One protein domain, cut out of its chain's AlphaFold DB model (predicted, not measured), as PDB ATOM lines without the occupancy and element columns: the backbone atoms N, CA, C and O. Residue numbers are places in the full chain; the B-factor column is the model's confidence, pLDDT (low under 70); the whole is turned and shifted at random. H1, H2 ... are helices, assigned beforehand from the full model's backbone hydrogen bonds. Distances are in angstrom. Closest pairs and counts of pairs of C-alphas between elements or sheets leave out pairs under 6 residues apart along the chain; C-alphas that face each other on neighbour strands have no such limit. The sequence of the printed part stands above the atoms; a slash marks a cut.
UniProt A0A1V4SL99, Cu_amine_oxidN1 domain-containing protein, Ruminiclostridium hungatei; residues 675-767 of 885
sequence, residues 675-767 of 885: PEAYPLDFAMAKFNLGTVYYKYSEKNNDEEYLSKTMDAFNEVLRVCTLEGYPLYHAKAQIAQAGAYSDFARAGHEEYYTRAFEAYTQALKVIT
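Overview. This is residues 675 to 767 of the 885 residues of the protein "Cu_amine_oxidN1 domain-containing protein" of Ruminiclostridium hungatei (UniProt A0A1V4SL99). Four helices run side by side, alternately one way and the other, as a thin slab with a zigzag cross-section: the close hairpin of H1 and H2 sits beside the close hairpin of H3 and H4, with H2 meeting H3 between them. The printed part has 93 residues with four named helices, H1, H2, H3 and H4 in chain order, and no named strand; its class is all helix. It is compact, with a radius of gyration of the C-alphas of 12.8 A, and spans 37 by 27 by 15 A.

Arrangement. The longest helix, H1, residues 679 to 700, touches H2, residues 703 to 719; they form a helical hairpin at a shallow tilt of 17 degrees, and their closest C-alphas, those of Gly 690 and Thr 709, are 4.6 A apart. H2 touches H3, residues 726 to 746, with residues 710 to 717 alone, meeting residues 729 to 736 of H3; this hairpin's closest C-alphas, those of Leu 717 and His 729, are 5.8 A apart. H1, H2 and H3 make an up-and-down bundle, each running against the one before it. H1 and H3 are close but not clearly touching, with the C-alphas of Tyr 694 and Ala 739 closest at 6.9 A. H3 touches H4, residues 751 to 762, in a third hairpin at a shallow tilt of 16 degrees, with the C-alphas of Ala 737 and Ala 755 closest at 4.1 A. H4 is apart from H1 and H2. Every O i to N i+4 pair is within hydrogen-bond range in H3 and H4, against 17 of 18 in H1 and 12 of 13 in H2.

Along the chain. H1 measures 31.5 A from C-alpha 679 at (11.264, 59.415, -35.684) to C-alpha 700. H2 measures 24.7 A, H3 30.4 A and H4 16.5 A, the last ending at C-alpha 762, (11.143, 40.083, -39.284).

Size, cuts and confidence. The C-alphas farthest apart, those of Ala 677 and Gly 747, are 39.4 A apart. The printed part has no cut and no long link. Mean pLDDT of the printed part is 90.0; residues 700 to 701 are under 70.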
ATOM      1  N   PRO A 675       6.548  61.210 -34.279       92.88
ATOM      2  CA  PRO A 675       6.799  60.558 -35.565       92.88
ATOM      3  C   PRO A 675       7.432  61.500 -36.601       92.88
ATOM      4  O   PRO A 675       8.230  61.067 -37.427       92.88
ATOM      5  N   GLU A 676       7.076  62.785 -36.562       90.38
ATOM      6  CA  GLU A 676       7.568  63.818 -37.476       90.38
ATOM      7  C   GLU A 676       8.909  64.403 -37.017       90.38
ATOM      8  O   GLU A 676       9.742  64.765 -37.848       90.38
ATOM      9  N   ALA A 677       9.125  64.496 -35.703       86.94
ATOM     10  CA  ALA A 677      10.318  65.060 -35.090       86.94
ATOM     11  C   ALA A 677      11.043  63.999 -34.254       86.94
ATOM     12  O   ALA A 677      10.576  63.616 -33.185       86.94
ATOM     13  N   TYR A 678      12.226  63.585 -34.714       90.50
ATOM     14  CA  TYR A 678      13.021  62.501 -34.116       90.50
ATOM     15  C   TYR A 678      12.335  61.119 -34.223       90.50
ATOM     16  O   TYR A 678      12.116  60.447 -33.212       90.50
ATOM     17  N   PRO A 679      12.019  60.652 -35.451       92.12
ATOM     18  CA  PRO A 679      11.264  59.415 -35.684       92.12
ATOM     19  C   PRO A 679      11.880  58.178 -35.015       92.12
ATOM     20  O   PRO A 679      11.163  57.335 -34.478       92.12
ATOM     21  N   LEU A 680      13.212  58.067 -35.027       90.44
ATOM     22  CA  LEU A 680      13.905  56.929 -34.432       90.44
ATOM     23  C   LEU A 680      13.820  56.942 -32.899       90.44
ATOM     24  O   LEU A 680      13.531  55.909 -32.298       90.44
ATOM     25  N   ASP A 681      14.015  58.102 -32.269       94.56
ATOM     26  CA  ASP A 681      13.908  58.248 -30.815       94.56
ATOM     27  C   ASP A 681      12.464  58.026 -30.334       94.56
ATOM     28  O   ASP A 681      12.239  57.363 -29.319       94.56
ATOM     29  N   PHE A 682      11.474  58.486 -31.112       96.56
ATOM     30  CA  PHE A 682      10.058  58.178 -30.885       96.56
ATOM     31  C   PHE A 682       9.805  56.669 -30.933       96.56
ATOM     32  O   PHE A 682       9.197  56.115 -30.015       96.56
ATOM     33  N   ALA A 683      10.297  55.995 -31.975       95.75
ATOM     34  CA  ALA A 683      10.168  54.552 -32.131       95.75
ATOM     35  C   ALA A 683      10.820  53.791 -30.965       95.75
ATOM     36  O   ALA A 683      10.220  52.860 -30.433       95.75
ATOM     37  N   MET A 684      12.002  54.207 -30.504       94.94
ATOM     38  CA  MET A 684      12.667  53.603 -29.346       94.94
ATOM     39  C   MET A 684      11.853  53.773 -28.057       94.94
ATOM     40  O   MET A 684      11.590  52.789 -27.363       94.94
ATOM     41  N   ALA A 685      11.398  54.992 -27.754       96.69
ATOM     42  CA  ALA A 685      10.604  55.252 -26.554       96.69
ATOM     43  C   ALA A 685       9.248  54.519 -26.590       96.69
ATOM     44  O   ALA A 685       8.831  53.941 -25.585       96.69
ATOM     45  N   LYS A 686       8.580  54.457 -27.754       96.94
ATOM     46  CA  LYS A 686       7.348  53.667 -27.942       96.94
ATOM     47  C   LYS A 686       7.584  52.168 -27.829       96.94
ATOM     48  O   LYS A 686       6.764  51.492 -27.216       96.94
ATOM     49  N   PHE A 687       8.681  51.648 -28.374       96.56
ATOM     50  CA  PHE A 687       9.040  50.236 -28.246       96.56
ATOM     51  C   PHE A 687       9.230  49.850 -26.775       96.56
ATOM     52  O   PHE A 687       8.693  48.839 -26.310       96.56
ATOM     53  N   ASN A 688       9.931  50.689 -26.014       97.00
ATOM     54  CA  ASN A 688      10.147  50.457 -24.592       97.00
ATOM     55  C   ASN A 688       8.844  50.560 -23.786       97.00
ATOM     56  O   ASN A 688       8.569  49.705 -22.946       97.00
ATOM     57  N   LEU A 689       7.994  51.546 -24.086       97.19
ATOM     58  CA  LEU A 689       6.672  51.668 -23.470       97.19
ATOM     59  C   LEU A 689       5.764  50.468 -23.809       97.19
ATOM     60  O   LEU A 689       5.074  49.951 -22.934       97.19
ATOM     61  N   GLY A 690       5.814  49.970 -25.047       95.69
ATOM     62  CA  GLY A 690       5.136  48.736 -25.455       95.69
ATOM     63  C   GLY A 690       5.635  47.517 -24.678       95.69
ATOM     64  O   GLY A 690       4.834  46.703 -24.231       95.69
ATOM     65  N   THR A 691       6.942  47.441 -24.415       94.12
ATOM     66  CA  THR A 691       7.540  46.393 -23.571       94.12
ATOM     67  C   THR A 691       7.049  46.478 -22.122       94.12
ATOM     68  O   THR A 691       6.780  45.449 -21.501       94.12
ATOM     69  N   VAL A 692       6.871  47.688 -21.582       95.12
ATOM     70  CA  VAL A 692       6.258  47.892 -20.259       95.12
ATOM     71  C   VAL A 692       4.816  47.375 -20.240       95.12
ATOM     72  O   VAL A 692       4.449  46.625 -19.334       95.12
ATOM     73  N   TYR A 693       4.002  47.723 -21.242       93.75
ATOM     74  CA  TYR A 693       2.618  47.243 -21.342       93.75
ATOM     75  C   TYR A 693       2.521  45.731 -21.527       93.75
ATOM     76  O   TYR A 693       1.674  45.097 -20.899       93.75
ATOM     77  N   TYR A 694       3.437  45.137 -22.287       90.31
ATOM     78  CA  TYR A 694       3.507  43.693 -22.454       90.31
ATOM     79  C   TYR A 694       3.762  42.993 -21.112       90.31
ATOM     80  O   TYR A 694       3.018  42.087 -20.740       90.31
ATOM     81  N   LYS A 695       4.715  43.486 -20.312       89.69
ATOM     82  CA  LYS A 695       4.974  42.944 -18.967       89.69
ATOM     83  C   LYS A 695       3.782  43.114 -18.016       89.69
ATOM     84  O   LYS A 695       3.525  42.231 -17.200       89.69
ATOM     85  N   TYR A 696       3.015  44.205 -18.128       86.44
ATOM     86  CA  TYR A 696       1.751  44.337 -17.388       86.44
ATOM     87  C   TYR A 696       0.719  43.294 -17.812       86.44
ATOM     88  O   TYR A 696       0.055  42.698 -16.960       86.44
ATOM     89  N   SER A 697       0.593  43.067 -19.118       82.00
ATOM     90  CA  SER A 697      -0.383  42.132 -19.666       82.00
ATOM     91  C   SER A 697      -0.089  40.674 -19.297       82.00
ATOM     92  O   SER A 697      -1.023  39.943 -18.973       82.00
ATOM     93  N   GLU A 698       1.187  40.273 -19.231       75.06
ATOM     94  CA  GLU A 698       1.601  38.915 -18.843       75.06
ATOM     95  C   GLU A 698       1.175  38.578 -17.404       75.06
ATOM     96  O   GLU A 698       0.733  37.464 -17.119       75.06
ATOM     97  N   LYS A 699       1.250  39.554 -16.491       72.50
ATOM     98  CA  LYS A 699       0.901  39.368 -15.075       72.50
ATOM     99  C   LYS A 699      -0.602  39.164 -14.855       72.50
ATOM    100  O   LYS A 699      -0.988  38.378 -13.991       72.50
ATOM    101  N   ASN A 700      -1.437  39.895 -15.594       68.25
ATOM    102  CA  ASN A 700      -2.871  40.012 -15.310       68.25
ATOM    103  C   ASN A 700      -3.777  39.338 -16.356       68.25
ATOM    104  O   ASN A 700      -4.987  39.291 -16.145       68.25
ATOM    105  N   ASN A 701      -3.215  38.825 -17.458       66.88
ATOM    106  CA  ASN A 701      -3.954  38.377 -18.646       66.88
ATOM    107  C   ASN A 701      -4.986  39.424 -19.112       66.88
ATOM    108  O   ASN A 701      -6.143  39.114 -19.387       66.88
ATOM    109  N   ASP A 702      -4.561  40.689 -19.098       75.06
ATOM    110  CA  ASP A 702      -5.420  41.855 -19.286       75.06
ATOM    111  C   ASP A 702      -5.451  42.277 -20.763       75.06
ATOM    112  O   ASP A 702      -4.446  42.744 -21.316       75.06
ATOM    113  N   GLU A 703      -6.618  42.120 -21.393       76.00
ATOM    114  CA  GLU A 703      -6.863  42.494 -22.790       76.00
ATOM    115  C   GLU A 703      -6.636  43.996 -23.054       76.00
ATOM    116  O   GLU A 703      -6.254  44.376 -24.165       76.00
ATOM    117  N   GLU A 704      -6.795  44.868 -22.050       84.88
ATOM    118  CA  GLU A 704      -6.538  46.305 -22.192       84.88
ATOM    119  C   GLU A 704      -5.042  46.575 -22.398       84.88
ATOM    120  O   GLU A 704      -4.645  47.298 -23.318       84.88
ATOM    121  N   TYR A 705      -4.183  45.968 -21.573       85.44
ATOM    122  CA  TYR A 705      -2.731  46.113 -21.709       85.44
ATOM    123  C   TYR A 705      -2.190  45.395 -22.945       85.44
ATOM    124  O   TYR A 705      -1.211  45.862 -23.537       85.44
ATOM    125  N   LEU A 706      -2.846  44.322 -23.392       81.44
ATOM    126  CA  LEU A 706      -2.580  43.731 -24.701       81.44
ATOM    127  C   LEU A 706      -2.839  44.738 -25.828       81.44
ATOM    128  O   LEU A 706      -1.966  44.938 -26.674       81.44
ATOM    129  N   SER A 707      -3.994  45.411 -25.823       86.38
ATOM    130  CA  SER A 707      -4.295  46.448 -26.819       86.38
ATOM    131  C   SER A 707      -3.229  47.542 -26.803       86.38
ATOM    132  O   SER A 707      -2.654  47.844 -27.845       86.38
ATOM    133  N   LYS A 708      -2.866  48.052 -25.618       91.50
ATOM    134  CA  LYS A 708      -1.817  49.079 -25.470       91.50
ATOM    135  C   LYS A 708      -0.450  48.617 -25.979       91.50
ATOM    136  O   LYS A 708       0.283  49.413 -26.564       91.50
ATOM    137  N   THR A 709      -0.106  47.347 -25.775       91.62
ATOM    138  CA  THR A 709       1.121  46.732 -26.309       91.62
ATOM    139  C   THR A 709       1.116  46.759 -27.835       91.62
ATOM    140  O   THR A 709       2.083  47.205 -28.455       91.62
ATOM    141  N   MET A 710       0.013  46.321 -28.448       89.69
ATOM    142  CA  MET A 710      -0.117  46.283 -29.906       89.69
ATOM    143  C   MET A 710      -0.129  47.678 -30.510       89.69
ATOM    144  O   MET A 710       0.561  47.903 -31.501       89.69
ATOM    145  N   ASP A 711      -0.834  48.622 -29.894       93.19
ATOM    146  CA  ASP A 711      -0.866  50.018 -30.325       93.19
ATOM    147  C   ASP A 711       0.534  50.636 -30.286       93.19
ATOM    148  O   ASP A 711       0.973  51.244 -31.262       93.19
ATOM    149  N   ALA A 712       1.282  50.418 -29.199       95.31
ATOM    150  CA  ALA A 712       2.649  50.910 -29.078       95.31
ATOM    151  C   ALA A 712       3.564  50.333 -30.167       95.31
ATOM    152  O   ALA A 712       4.265  51.088 -30.836       95.31
ATOM    153  N   PHE A 713       3.538  49.018 -30.396       94.38
ATOM    154  CA  PHE A 713       4.364  48.404 -31.437       94.38
ATOM    155  C   PHE A 713       3.912  48.762 -32.862       94.38
ATOM    156  O   PHE A 713       4.755  48.921 -33.741       94.38
ATOM    157  N   ASN A 714       2.615  48.959 -33.107       93.81
ATOM    158  CA  ASN A 714       2.117  49.435 -34.400       93.81
ATOM    159  C   ASN A 714       2.571  50.871 -34.689       93.81
ATOM    160  O   ASN A 714       2.930  51.181 -35.823       93.81
ATOM    161  N   GLU A 715       2.624  51.738 -33.675       95.56
ATOM    162  CA  GLU A 715       3.195  53.084 -33.805       95.56
ATOM    163  C   GLU A 715       4.694  53.037 -34.148       95.56
ATOM    164  O   GLU A 715       5.151  53.836 -34.965       95.56
ATOM    165  N   VAL A 716       5.446  52.071 -33.601       95.69
ATOM    166  CA  VAL A 716       6.845  51.820 -34.001       95.69
ATOM    167  C   VAL A 716       6.922  51.415 -35.471       95.69
ATOM    168  O   VAL A 716       7.689  52.006 -36.225       95.69
ATOM    169  N   LEU A 717       6.101  50.457 -35.907       94.75
ATOM    170  CA  LEU A 717       6.080  49.966 -37.293       94.75
ATOM    171  C   LEU A 717       5.550  50.989 -38.307       94.75
ATOM    172  O   LEU A 717       5.842  50.883 -39.496       94.75
ATOM    173  N   ARG A 718       4.790  51.998 -37.861       94.44
ATOM    174  CA  ARG A 718       4.402  53.132 -38.711       94.44
ATOM    175  C   ARG A 718       5.612  53.982 -39.097       94.44
ATOM    176  O   ARG A 718       5.628  54.557 -40.180       94.44
ATOM    177  N   VAL A 719       6.593  54.084 -38.203       93.19
ATOM    178  CA  VAL A 719       7.781  54.932 -38.376       93.19
ATOM    179  C   VAL A 719       8.966  54.138 -38.930       93.19
ATOM    180  O   VAL A 719       9.678  54.620 -39.809       93.19
ATOM    181  N   CYS A 720       9.172  52.918 -38.439       92.50
ATOM    182  CA  CYS A 720      10.204  52.004 -38.911       92.50
ATOM    183  C   CYS A 720       9.603  51.041 -39.939       92.50
ATOM    184  O   CYS A 720       8.831  50.157 -39.576       92.50
ATOM    185  N   THR A 721       9.989  51.186 -41.204       92.25
ATOM    186  CA  THR A 721       9.581  50.325 -42.322       92.25
ATOM    187  C   THR A 721      10.739  49.430 -42.782       92.25
ATOM    188  O   THR A 721      11.843  49.470 -42.238       92.25
ATOM    189  N   LEU A 722      10.512  48.594 -43.800       88.81
ATOM    190  CA  LEU A 722      11.589  47.809 -44.416       88.81
ATOM    191  C   LEU A 722      12.618  48.704 -45.124       88.81
ATOM    192  O   LEU A 722      13.798  48.369 -45.178       88.81
ATOM    193  N   GLU A 723      12.179  49.839 -45.661       86.69
ATOM    194  CA  GLU A 723      13.023  50.815 -46.346       86.69
ATOM    195  C   GLU A 723      13.667  51.804 -45.363       86.69
ATOM    196  O   GLU A 723      14.815  52.203 -45.552       86.69
ATOM    197  N   GLY A 724      12.946  52.191 -44.304       83.50
ATOM    198  CA  GLY A 724      13.401  53.131 -43.281       83.50
ATOM    199  C   GLY A 724      13.576  52.461 -41.922       83.50
ATOM    200  O   GLY A 724      12.598  52.106 -41.281       83.50
ATOM    201  N   TYR A 725      14.814  52.356 -41.434       87.44
ATOM    202  CA  TYR A 725      15.156  51.691 -40.163       87.44
ATOM    203  C   TYR A 725      14.812  50.178 -40.114       87.44
ATOM    204  O   TYR A 725      14.183  49.718 -39.154       87.44
ATOM    205  N   PRO A 726      15.281  49.363 -41.084       90.88
ATOM    206  CA  PRO A 726      14.892  47.953 -41.230       90.88
ATOM    207  C   PRO A 726      15.156  47.087 -39.990       90.88
ATOM    208  O   PRO A 726      14.353  46.218 -39.658       90.88
ATOM    209  N   LEU A 727      16.261  47.329 -39.277       87.88
ATOM    210  CA  LEU A 727      16.591  46.576 -38.061       87.88
ATOM    211  C   LEU A 727      15.596  46.850 -36.926       87.88
ATOM    212  O   LEU A 727      15.180  45.923 -36.238       87.88
ATOM    213  N   TYR A 728      15.175  48.106 -36.742       87.19
ATOM    214  CA  TYR A 728      14.167  48.446 -35.734       87.19
ATOM    215  C   TYR A 728      12.777  47.949 -36.131       87.19
ATOM    216  O   TYR A 728      12.051  47.454 -35.269       87.19
ATOM    217  N   HIS A 729      12.440  47.980 -37.426       93.31
ATOM    218  CA  HIS A 729      11.244  47.313 -37.942       93.31
ATOM    219  C   HIS A 729      11.255  45.820 -37.578       93.31
ATOM    220  O   HIS A 729      10.285  45.315 -37.016       93.31
ATOM    221  N   ALA A 730      12.362  45.113 -37.823       93.62
ATOM    222  CA  ALA A 730      12.478  43.697 -37.484       93.62
ATOM    223  C   ALA A 730      12.345  43.433 -35.977       93.62
ATOM    224  O   ALA A 730      11.590  42.548 -35.584       93.62
ATOM    225  N   LYS A 731      12.998  44.234 -35.126       91.62
ATOM    226  CA  LYS A 731      12.884  44.115 -33.661       91.62
ATOM    227  C   LYS A 731      11.451  44.313 -33.167       91.62
ATOM    228  O   LYS A 731      10.981  43.538 -32.337       91.62
ATOM    229  N   ALA A 732      10.739  45.303 -33.703       92.81
ATOM    230  CA  ALA A 732       9.329  45.523 -33.391       92.81
ATOM    231  C   ALA A 732       8.454  44.334 -33.818       92.81
ATOM    232  O   ALA A 732       7.615  43.888 -33.038       92.81
ATOM    233  N   GLN A 733       8.696  43.764 -35.004       95.31
ATOM    234  CA  GLN A 733       8.003  42.556 -35.472       95.31
ATOM    235  C   GLN A 733       8.285  41.334 -34.582       95.31
ATOM    236  O   GLN A 733       7.365  40.588 -34.259       95.31
ATOM    237  N   ILE A 734       9.531  41.133 -34.135       94.12
ATOM    238  CA  ILE A 734       9.894  40.041 -33.212       94.12
ATOM    239  C   ILE A 734       9.160  40.202 -31.875       94.12
ATOM    240  O   ILE A 734       8.585  39.234 -31.374       94.12
ATOM    241  N   ALA A 735       9.138  41.416 -31.318       92.62
ATOM    242  CA  ALA A 735       8.444  41.703 -30.065       92.62
ATOM    243  C   ALA A 735       6.924  41.504 -30.186       92.62
ATOM    244  O   ALA A 735       6.320  40.864 -29.323       92.62
ATOM    245  N   GLN A 736       6.308  41.966 -31.283       92.69
ATOM    246  CA  GLN A 736       4.897  41.688 -31.578       92.69
ATOM    247  C   GLN A 736       4.622  40.191 -31.692       92.69
ATOM    248  O   GLN A 736       3.635  39.711 -31.138       92.69
ATOM    249  N   ALA A 737       5.485  39.449 -32.389       94.12
ATOM    250  CA  ALA A 737       5.327  38.013 -32.558       94.12
ATOM    251  C   ALA A 737       5.368  37.276 -31.213       94.12
ATOM    252  O   ALA A 737       4.496  36.449 -30.959       94.12
ATOM    253  N   GLY A 738       6.323  37.619 -30.340       90.88
ATOM    254  CA  GLY A 738       6.418  37.062 -28.989       90.88
ATOM    255  C   GLY A 738       5.178  37.356 -28.145       90.88
ATOM    256  O   GLY A 738       4.594  36.438 -27.572       90.88
ATOM    257  N   ALA A 739       4.705  38.604 -28.157       88.94
ATOM    258  CA  ALA A 739       3.473  38.966 -27.467       88.94
ATOM    259  C   ALA A 739       2.272  38.169 -28.008       88.94
ATOM    260  O   ALA A 739       1.591  37.496 -27.239       88.94
ATOM    261  N   TYR A 740       2.050  38.144 -29.328       90.19
ATOM    262  CA  TYR A 740       0.977  37.350 -29.942       90.19
ATOM    263  C   TYR A 740       1.054  35.858 -29.592       90.19
ATOM    264  O   TYR A 740       0.022  35.241 -29.329       90.19
ATOM    265  N   SER A 741       2.257  35.281 -29.560       89.81
ATOM    266  CA  SER A 741       2.491  33.893 -29.156       89.81
ATOM    267  C   SER A 741       2.013  33.597 -27.736       89.81
ATOM    268  O   SER A 741       1.403  32.549 -27.500       89.81
ATOM    269  N   ASP A 742       2.259  34.502 -26.790       85.62
ATOM    270  CA  ASP A 742       1.843  34.311 -25.400       85.62
ATOM    271  C   ASP A 742       0.336  34.434 -25.206       85.62
ATOM    272  O   ASP A 742      -0.254  33.601 -24.517       85.62
ATOM    273  N   PHE A 743      -0.321  35.378 -25.883       81.50
ATOM    274  CA  PHE A 743      -1.786  35.464 -25.849       81.50
ATOM    275  C   PHE A 743      -2.456  34.277 -26.526       81.50
ATOM    276  O   PHE A 743      -3.445  33.744 -26.017       81.50
ATOM    277  N   ALA A 744      -1.883  33.799 -27.632       85.81
ATOM    278  CA  ALA A 744      -2.361  32.588 -28.277       85.81
ATOM    279  C   ALA A 744      -2.283  31.377 -27.340       85.81
ATOM    280  O   ALA A 744      -3.195  30.551 -27.297       85.81
ATOM    281  N   ARG A 745      -1.222  31.298 -26.529       82.75
ATOM    282  CA  ARG A 745      -1.060  30.281 -25.483       82.75
ATOM    283  C   ARG A 745      -2.041  30.460 -24.316       82.75
ATOM    284  O   ARG A 745      -2.424  29.458 -23.717       82.75
ATOM    285  N   ALA A 746      -2.460  31.685 -24.008       79.88
ATOM    286  CA  ALA A 746      -3.412  31.994 -22.937       79.88
ATOM    287  C   ALA A 746      -4.889  31.703 -23.289       79.88
ATOM    288  O   ALA A 746      -5.748  31.806 -22.416       79.88
ATOM    289  N   GLY A 747      -5.189  31.296 -24.529       79.06
ATOM    290  CA  GLY A 747      -6.529  30.863 -24.954       79.06
ATOM    291  C   GLY A 747      -7.052  31.517 -26.235       79.06
ATOM    292  O   GLY A 747      -8.118  31.135 -26.711       79.06
ATOM    293  N   HIS A 748      -6.303  32.455 -26.817       80.19
ATOM    294  CA  HIS A 748      -6.706  33.227 -27.994       80.19
ATOM    295  C   HIS A 748      -6.019  32.713 -29.272       80.19
ATOM    296  O   HIS A 748      -5.156  33.379 -29.853       80.19
ATOM    297  N   GLU A 749      -6.334  31.481 -29.684       83.38
ATOM    298  CA  GLU A 749      -5.623  30.769 -30.764       83.38
ATOM    299  C   GLU A 749      -5.501  31.559 -32.084       83.38
ATOM    300  O   GLU A 749      -4.575  31.315 -32.864       83.38
ATOM    301  N   GLU A 750      -6.397  32.512 -32.352       83.06
ATOM    302  CA  GLU A 750      -6.359  33.397 -33.518       83.06
ATOM    303  C   GLU A 750      -5.049  34.194 -33.644       83.06
ATOM    304  O   GLU A 750      -4.633  34.521 -34.762       83.06
ATOM    305  N   TYR A 751      -4.354  34.457 -32.533       88.75
ATOM    306  CA  TYR A 751      -3.097  35.207 -32.543       88.75
ATOM    307  C   TYR A 751      -1.898  34.395 -33.038       88.75
ATOM    308  O   TYR A 751      -0.912  35.005 -33.451       88.75
ATOM    309  N   TYR A 752      -1.972  33.059 -33.118       90.69
ATOM    310  CA  TYR A 752      -0.885  32.275 -33.719       90.69
ATOM    311  C   TYR A 752      -0.621  32.685 -35.169       90.69
ATOM    312  O   TYR A 752       0.537  32.799 -35.572       90.69
ATOM    313  N   THR A 753      -1.675  32.954 -35.947       92.56
ATOM    314  CA  THR A 753      -1.542  33.420 -37.336       92.56
ATOM    315  C   THR A 753      -0.786  34.745 -37.392       92.56
ATOM    316  O   THR A 753       0.180  34.864 -38.145       92.56
ATOM    317  N   ARG A 754      -1.148  35.702 -36.527       92.25
ATOM    318  CA  ARG A 754      -0.478  37.009 -36.449       92.25
ATOM    319  C   ARG A 754       0.974  36.891 -35.990       92.25
ATOM    320  O   ARG A 754       1.839  37.575 -36.530       92.25
ATOM    321  N   ALA A 755       1.266  35.988 -35.054       94.25
ATOM    322  CA  ALA A 755       2.635  35.716 -34.624       94.25
ATOM    323  C   ALA A 755       3.501  35.191 -35.782       94.25
ATOM    324  O   ALA A 755       4.618  35.664 -35.990       94.25
ATOM    325  N   PHE A 756       2.987  34.250 -36.585       95.31
ATOM    326  CA  PHE A 756       3.706  33.756 -37.767       95.31
ATOM    327  C   PHE A 756       3.913  34.839 -38.829       95.31
ATOM    328  O   PHE A 756       4.993  34.902 -39.425       95.31
ATOM    329  N   GLU A 757       2.913  35.689 -39.065       95.50
ATOM    330  CA  GLU A 757       3.021  36.823 -39.987       95.50
ATOM    331  C   GLU A 757       4.112  37.799 -39.540       95.50
ATOM    332  O   GLU A 757       4.983  38.135 -40.344       95.50
ATOM    333  N   ALA A 758       4.124  38.182 -38.262       95.25
ATOM    334  CA  ALA A 758       5.123  39.081 -37.694       95.25
ATOM    335  C   ALA A 758       6.541  38.486 -37.770       95.25
ATOM    336  O   ALA A 758       7.455  39.127 -38.292       95.25
ATOM    337  N   TYR A 759       6.725  37.211 -37.400       96.75
ATOM    338  CA  TYR A 759       8.004  36.518 -37.611       96.75
ATOM    339  C   TYR A 759       8.428  36.504 -39.087       96.75
ATOM    340  O   TYR A 759       9.599  36.710 -39.397       96.75
ATOM    341  N   THR A 760       7.487  36.316 -40.015       96.44
ATOM    342  CA  THR A 760       7.775  36.357 -41.457       96.44
ATOM    343  C   THR A 760       8.218  37.748 -41.907       96.44
ATOM    344  O   THR A 760       9.114  37.858 -42.742       96.44
ATOM    345  N   GLN A 761       7.635  38.819 -41.358       95.56
ATOM    346  CA  GLN A 761       8.094  40.183 -41.636       95.56
ATOM    347  C   GLN A 761       9.495  40.442 -41.075       95.56
ATOM    348  O   GLN A 761      10.306  41.052 -41.771       95.56
ATOM    349  N   ALA A 762       9.806  39.960 -39.868       95.88
ATOM    350  CA  ALA A 762      11.143  40.083 -39.284       95.88
ATOM    351  C   ALA A 762      12.211  39.380 -40.142       95.88
ATOM    352  O   ALA A 762      13.257  39.963 -40.429       95.88
ATOM    353  N   LEU A 763      11.914  38.175 -40.642       96.31
ATOM    354  CA  LEU A 763      12.805  37.381 -41.504       96.31
ATOM    355  C   LEU A 763      13.059  37.988 -42.895       96.31
ATOM    356  O   LEU A 763      13.932  37.513 -43.615       96.31
ATOM    357  N   LYS A 764      12.329  39.038 -43.301       95.50
ATOM    358  CA  LYS A 764      12.686  39.810 -44.507       95.50
ATOM    359  C   LYS A 764      13.966  40.622 -44.317       95.50
ATOM    360  O   LYS A 764      14.603  40.978 -45.304       95.50
ATOM    361  N   VAL A 765      14.296  40.945 -43.069       94.25
ATOM    362  CA  VAL A 765      15.480  41.722 -42.694       94.25
ATOM    363  C   VAL A 765      16.511  40.826 -42.026       94.25
ATOM    364  O   VAL A 765      17.683  40.910 -42.368       94.25
ATOM    365  N   ILE A 766      16.088  39.984 -41.085       94.06
ATOM    366  CA  ILE A 766      16.965  39.117 -40.297       94.06
ATOM    367  C   ILE A 766      17.276  37.844 -41.080       94.06
ATOM    368  O   ILE A 766      16.373  37.082 -41.429       94.06
ATOM    369  N   THR A 767      18.559  37.608 -41.336       92.94
ATOM    370  CA  THR A 767      19.082  36.446 -42.059       92.94
ATOM    371  C   THR A 767      20.159  35.740 -41.229       92.94
ATOM    372  O   THR A 767      20.747  36.355 -40.335       92.94
TER     373      THR A 767